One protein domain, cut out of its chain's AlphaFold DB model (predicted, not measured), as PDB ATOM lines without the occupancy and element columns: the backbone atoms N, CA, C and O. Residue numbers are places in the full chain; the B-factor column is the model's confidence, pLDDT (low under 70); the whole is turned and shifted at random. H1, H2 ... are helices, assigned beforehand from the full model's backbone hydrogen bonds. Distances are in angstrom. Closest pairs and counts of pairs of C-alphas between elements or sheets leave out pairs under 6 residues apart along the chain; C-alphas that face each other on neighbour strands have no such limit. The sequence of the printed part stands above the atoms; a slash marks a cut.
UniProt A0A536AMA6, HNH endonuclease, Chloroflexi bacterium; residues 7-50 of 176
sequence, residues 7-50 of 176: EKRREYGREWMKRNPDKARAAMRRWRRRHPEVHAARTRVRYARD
ATOM      1  N   GLU A   7     -17.960 -32.510 -11.000       89.81
ATOM      2  CA  GLU A   7     -16.657 -31.832 -11.044       89.81
ATOM      3  C   GLU A   7     -15.578 -32.603 -10.304       89.81
ATOM      4  O   GLU A   7     -14.569 -32.954 -10.927       89.81
ATOM      5  N   LYS A   8     -15.834 -32.989  -9.050       89.25
ATOM      6  CA  LYS A   8     -14.922 -33.845  -8.272       89.25
ATOM      7  C   LYS A   8     -14.588 -35.150  -8.990       89.25
ATOM      8  O   LYS A   8     -13.447 -35.606  -8.978       89.25
ATOM      9  N   ARG A   9     -15.549 -35.739  -9.705       88.69
ATOM     10  CA  ARG A   9     -15.316 -36.938 -10.526       88.69
ATOM     11  C   ARG A   9     -14.406 -36.674 -11.729       88.69
ATOM     12  O   ARG A   9     -13.558 -37.514 -12.036       88.69
ATOM     13  N   ARG A  10     -14.555 -35.532 -12.412       90.00
ATOM     14  CA  ARG A  10     -13.658 -35.131 -13.513       90.00
ATOM     15  C   ARG A  10     -12.246 -34.857 -13.002       90.00
ATOM     16  O   ARG A  10     -11.287 -35.290 -13.637       90.00
ATOM     17  N   GLU A  11     -12.124 -34.182 -11.867       91.06
ATOM     18  CA  GLU A  11     -10.846 -33.898 -11.215       91.06
ATOM     19  C   GLU A  11     -10.129 -35.176 -10.781       91.06
ATOM     20  O   GLU A  11      -8.996 -35.406 -11.199       91.06
ATOM     21  N   TYR A  12     -10.823 -36.062 -10.064       91.50
ATOM     22  CA  TYR A  12     -10.298 -37.375  -9.704       91.50
ATOM     23  C   TYR A  12      -9.831 -38.155 -10.940       91.50
ATOM     24  O   TYR A  12      -8.759 -38.754 -10.927       91.50
ATOM     25  N   GLY A  13     -10.594 -38.114 -12.038       90.38
ATOM     26  CA  GLY A  13     -10.197 -38.731 -13.301       90.38
ATOM     27  C   GLY A  13      -8.897 -38.152 -13.873       90.38
ATOM     28  O   GLY A  13      -8.037 -38.915 -14.320       90.38
ATOM     29  N   ARG A  14      -8.718 -36.823 -13.842       91.75
ATOM     30  CA  ARG A  14      -7.473 -36.159 -14.276       91.75
ATOM     31  C   ARG A  14      -6.288 -36.576 -13.407       91.75
ATOM     32  O   ARG A  14      -5.264 -36.992 -13.949       91.75
ATOM     33  N   GLU A  15      -6.453 -36.540 -12.089       93.62
ATOM     34  CA  GLU A  15      -5.421 -36.941 -11.129       93.62
ATOM     35  C   GLU A  15      -5.056 -38.423 -11.264       93.62
ATOM     36  O   GLU A  15      -3.879 -38.786 -11.294       93.62
ATOM     37  N   TRP A  16      -6.051 -39.291 -11.445       93.06
ATOM     38  CA  TRP A  16      -5.823 -40.710 -11.680       93.06
ATOM     39  C   TRP A  16      -5.018 -40.948 -12.960       93.06
ATOM     40  O   TRP A  16      -4.071 -41.735 -12.936       93.06
ATOM     41  N   MET A  17      -5.341 -40.252 -14.059       93.75
ATOM     42  CA  MET A  17      -4.592 -40.355 -15.319       93.75
ATOM     43  C   MET A  17      -3.151 -39.855 -15.180       93.75
ATOM     44  O   MET A  17      -2.251 -40.466 -15.753       93.75
ATOM     45  N   LYS A  18      -2.926 -38.788 -14.402       93.38
ATOM     46  CA  LYS A  18      -1.587 -38.260 -14.106       93.38
ATOM     47  C   LYS A  18      -0.745 -39.274 -13.327       93.38
ATOM     48  O   LYS A  18       0.414 -39.482 -13.665       93.38
ATOM     49  N   ARG A  19      -1.341 -39.944 -12.335       95.38
ATOM     50  CA  ARG A  19      -0.683 -40.978 -11.513       95.38
ATOM     51  C   ARG A  19      -0.552 -42.331 -12.222       95.38
ATOM     52  O   ARG A  19       0.311 -43.121 -11.863       95.38
ATOM     53  N   ASN A  20      -1.394 -42.615 -13.219       94.50
ATOM     54  CA  ASN A  20      -1.440 -43.900 -13.930       94.50
ATOM     55  C   ASN A  20      -1.354 -43.727 -15.461       94.50
ATOM     56  O   ASN A  20      -2.241 -44.197 -16.190       94.50
ATOM     57  N   PRO A  21      -0.299 -43.083 -15.989       94.12
ATOM     58  CA  PRO A  21      -0.246 -42.685 -17.392       94.12
ATOM     59  C   PRO A  21      -0.261 -43.884 -18.351       94.12
ATOM     60  O   PRO A  21      -0.936 -43.841 -19.381       94.12
ATOM     61  N   ASP A  22       0.411 -44.987 -18.013       95.00
ATOM     62  CA  ASP A  22       0.444 -46.179 -18.866       95.00
ATOM     63  C   ASP A  22      -0.903 -46.900 -18.911       95.00
ATOM     64  O   ASP A  22      -1.367 -47.284 -19.991       95.00
ATOM     65  N   LYS A  23      -1.585 -47.014 -17.763       94.62
ATOM     66  CA  LYS A  23      -2.932 -47.600 -17.690       94.62
ATOM     67  C   LYS A  23      -3.939 -46.746 -18.456       94.62
ATOM     68  O   LYS A  23      -4.745 -47.296 -19.209       94.62
ATOM     69  N   ALA A  24      -3.859 -45.420 -18.332       93.25
ATOM     70  CA  ALA A  24      -4.694 -44.489 -19.086       93.25
ATOM     71  C   ALA A  24      -4.460 -44.616 -20.601       93.25
ATOM     72  O   ALA A  24      -5.415 -44.763 -21.371       93.25
ATOM     73  N   ARG A  25      -3.194 -44.658 -21.043       92.94
ATOM     74  CA  ARG A  25      -2.831 -44.878 -22.454       92.94
ATOM     75  C   ARG A  25      -3.338 -46.228 -22.966       92.94
ATOM     76  O   ARG A  25      -3.903 -46.288 -24.059       92.94
ATOM     77  N   ALA A  26      -3.196 -47.300 -22.188       94.38
ATOM     78  CA  ALA A  26      -3.692 -48.626 -22.549       94.38
ATOM     79  C   ALA A  26      -5.227 -48.668 -22.654       94.38
ATOM     80  O   ALA A  26      -5.761 -49.227 -23.613       94.38
ATOM     81  N   ALA A  27      -5.942 -48.038 -21.720       92.88
ATOM     82  CA  ALA A  27      -7.398 -47.920 -21.768       92.88
ATOM     83  C   ALA A  27      -7.865 -47.139 -23.006       92.88
ATOM     84  O   ALA A  27      -8.748 -47.604 -23.725       92.88
ATOM     85  N   MET A  28      -7.214 -46.012 -23.312       92.06
ATOM     86  CA  MET A  28      -7.490 -45.222 -24.513       92.06
ATOM     87  C   MET A  28      -7.226 -46.022 -25.797       92.06
ATOM     88  O   MET A  28      -8.042 -45.979 -26.715       92.06
ATOM     89  N   ARG A  29      -6.131 -46.796 -25.865       94.19
ATOM     90  CA  ARG A  29      -5.853 -47.699 -26.997       94.19
ATOM     91  C   ARG A  29      -6.971 -48.728 -27.187       94.19
ATOM     92  O   ARG A  29      -7.464 -48.880 -28.302       94.19
ATOM     93  N   ARG A  30      -7.420 -49.380 -26.107       95.94
ATOM     94  CA  ARG A  30      -8.547 -50.332 -26.156       95.94
ATOM     95  C   ARG A  30      -9.840 -49.668 -26.622       95.94
ATOM     96  O   ARG A  30     -10.539 -50.237 -27.454       95.94
ATOM     97  N   TRP A  31     -10.139 -48.468 -26.126       94.88
ATOM     98  CA  TRP A  31     -11.324 -47.717 -26.537       94.88
ATOM     99  C   TRP A  31     -11.280 -47.364 -28.029       94.88
ATOM    100  O   TRP A  31     -12.239 -47.641 -28.740       94.88
ATOM    101  N   ARG A  32     -10.150 -46.851 -28.540       94.69
ATOM    102  CA  ARG A  32      -9.994 -46.535 -29.974       94.69
ATOM    103  C   ARG A  32     -10.178 -47.762 -30.864       94.69
ATOM    104  O   ARG A  32     -10.783 -47.641 -31.919       94.69
ATOM    105  N   ARG A  33      -9.693 -48.932 -30.428       94.06
ATOM    106  CA  ARG A  33      -9.865 -50.196 -31.162       94.06
ATOM    107  C   ARG A  33     -11.327 -50.650 -31.212       94.06
ATOM    108  O   ARG A  33     -11.747 -51.172 -32.232       94.06
ATOM    109  N   ARG A  34     -12.087 -50.465 -30.127       96.69
ATOM    110  CA  ARG A  34     -13.514 -50.841 -30.053       96.69
ATOM    111  C   ARG A  34     -14.452 -49.818 -30.693       96.69
ATOM    112  O   ARG A  34     -15.559 -50.171 -31.069       96.69
ATOM    113  N   HIS A  35     -14.018 -48.564 -30.803       94.88
ATOM    114  CA  HIS A  35     -14.825 -47.461 -31.326       94.88
ATOM    115  C   HIS A  35     -14.074 -46.663 -32.409       94.88
ATOM    116  O   HIS A  35     -13.890 -45.447 -32.262       94.88
ATOM    117  N   PRO A  36     -13.611 -47.318 -33.491       93.56
ATOM    118  CA  PRO A  36     -12.794 -46.668 -34.515       93.56
ATOM    119  C   PRO A  36     -13.553 -45.538 -35.220       93.56
ATOM    120  O   PRO A  36     -13.002 -44.452 -35.409       93.56
ATOM    121  N   GLU A  37     -14.835 -45.740 -35.521       94.69
ATOM    122  CA  GLU A  37     -15.676 -44.757 -36.211       94.69
ATOM    123  C   GLU A  37     -15.927 -43.509 -35.366       94.69
ATOM    124  O   GLU A  37     -15.727 -42.387 -35.831       94.69
ATOM    125  N   VAL A  38     -16.270 -43.690 -34.087       94.44
ATOM    126  CA  VAL A  38     -16.473 -42.579 -33.145       94.44
ATOM    127  C   VAL A  38     -15.180 -41.785 -32.975       94.44
ATOM    128  O   VAL A  38     -15.193 -40.551 -32.947       94.44
ATOM    129  N   HIS A  39     -14.039 -42.473 -32.873       91.88
ATOM    130  CA  HIS A  39     -12.744 -41.809 -32.792       91.88
ATOM    131  C   HIS A  39     -12.428 -41.017 -34.066       91.88
ATOM    132  O   HIS A  39     -11.989 -39.866 -33.968       91.88
ATOM    133  N   ALA A  40     -12.682 -41.593 -35.243       90.56
ATOM    134  CA  ALA A  40     -12.470 -40.940 -36.528       90.56
ATOM    135  C   ALA A  40     -13.373 -39.708 -36.688       90.56
ATOM    136  O   ALA A  40     -12.872 -38.629 -37.003       90.56
ATOM    137  N   ALA A  41     -14.668 -39.826 -36.389       92.56
ATOM    138  CA  ALA A  41     -15.631 -38.726 -36.448       92.56
ATOM    139  C   ALA A  41     -15.235 -37.570 -35.518       92.56
ATOM    140  O   ALA A  41     -15.118 -36.428 -35.964       92.56
ATOM    141  N   ARG A  42     -14.912 -37.863 -34.250       90.38
ATOM    142  CA  ARG A  42     -14.424 -36.847 -33.297       90.38
ATOM    143  C   ARG A  42     -13.152 -36.163 -33.786       90.38
ATOM    144  O   ARG A  42     -12.993 -34.956 -33.629       90.38
ATOM    145  N   THR A  43     -12.246 -36.936 -34.376       88.38
ATOM    146  CA  THR A  43     -10.991 -36.419 -34.924       88.38
ATOM    147  C   THR A  43     -11.244 -35.482 -36.105       88.38
ATOM    148  O   THR A  43     -10.655 -34.403 -36.138       88.38
ATOM    149  N   ARG A  44     -12.153 -35.842 -37.022       89.25
ATOM    150  CA  ARG A  44     -12.564 -34.991 -38.152       89.25
ATOM    151  C   ARG A  44     -13.155 -33.670 -37.670       89.25
ATOM    152  O   ARG A  44     -12.666 -32.624 -38.078       89.25
ATOM    153  N   VAL A  45     -14.120 -33.709 -36.745       91.19
ATOM    154  CA  VAL A  45     -14.741 -32.496 -36.175       91.19
ATOM    155  C   VAL A  45     -13.694 -31.597 -35.518       91.19
ATOM    156  O   VAL A  45     -13.682 -30.392 -35.744       91.19
ATOM    157  N   ARG A  46     -12.769 -32.179 -34.743       87.06
ATOM    158  CA  ARG A  46     -11.688 -31.426 -34.097       87.06
ATOM    159  C   ARG A  46     -10.809 -30.684 -35.107       87.06
ATOM    160  O   ARG A  46     -10.490 -29.529 -34.860       87.06
ATOM    161  N   TYR A  47     -10.400 -31.338 -36.195       84.69
ATOM    162  CA  TYR A  47      -9.554 -30.706 -37.217       84.69
ATOM    163  C   TYR A  47     -10.321 -29.718 -38.103       84.69
ATOM    164  O   TYR A  47      -9.737 -28.732 -38.534       84.69
ATOM    165  N   ALA A  48     -11.611 -29.954 -38.349       88.62
ATOM    166  CA  ALA A  48     -12.457 -29.041 -39.116       88.62
ATOM    167  C   ALA A  48     -12.791 -27.754 -38.345       88.62
ATOM    168  O   ALA A  48     -12.893 -26.694 -38.947       88.62
ATOM    169  N   ARG A  49     -12.940 -27.839 -37.015       90.75
ATOM    170  CA  ARG A  49     -13.272 -26.689 -36.160       90.75
ATOM    171  C   ARG A  49     -12.171 -25.629 -36.124       90.75
ATOM    172  O   ARG A  49     -12.475 -24.458 -35.945       90.75
ATOM    173  N   ASP A  50     -10.914 -26.049 -36.227       88.19
ATOM    174  CA  ASP A  50      -9.761 -25.160 -36.093       88.19
ATOM    175  C   ASP A  50      -8.609 -25.626 -37.003       88.19
ATOM    176  O   ASP A  50      -7.645 -26.263 -36.552       88.19
TER     177      ASP A  50
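This is residues 7 to 50 of the 176 residues of the protein "HNH endonuclease" of Chloroflexi bacterium (UniProt A0A536AMA6). Three helices make an open, three-sided frame: H2 is the crossbar, and H1 and H3 extend from its two ends as arms, with an empty middle between them. Residues 7 to 12 of H1 and 41 to 49 of H3 stick out. The printed part has 44 residues, all helix in class, in the order H1, H2, H3, with no named strand. It is loose, with a radius of gyration of the C-alphas of 13.0 A and spans of 31 by 23 by 14 A.

H2, residues 21 to 34, is 20.1 A long. H1, residues 7 to 19, is 18.4 A long and begins at C-alpha 7 (-16.657, -31.832, -11.044). H3, residues 36 to 49, is 20.1 A long and ends at C-alpha 49 (-13.272, -26.689, -36.160).

H2 and H3 are close but not clearly touching, about perpendicular at 76 degrees; their closest C-alphas, Arg 32 and His 39, are 6.2 A apart. H2 and H1 are likewise close but not clearly touching, only just about perpendicular at 71 degrees; their closest C-alphas, Met 17 and Ala 24, are 5.6 A apart. H1 and H3 are apart. In H1, H2 and H3 every O i to N i+4 pair is within hydrogen-bond range.

The farthest C-alphas, Arg 19 and Ala 48, are 32.3 A apart. Both links are tight, the printed part has no cut, and no printed residue is under 70 in pLDDT.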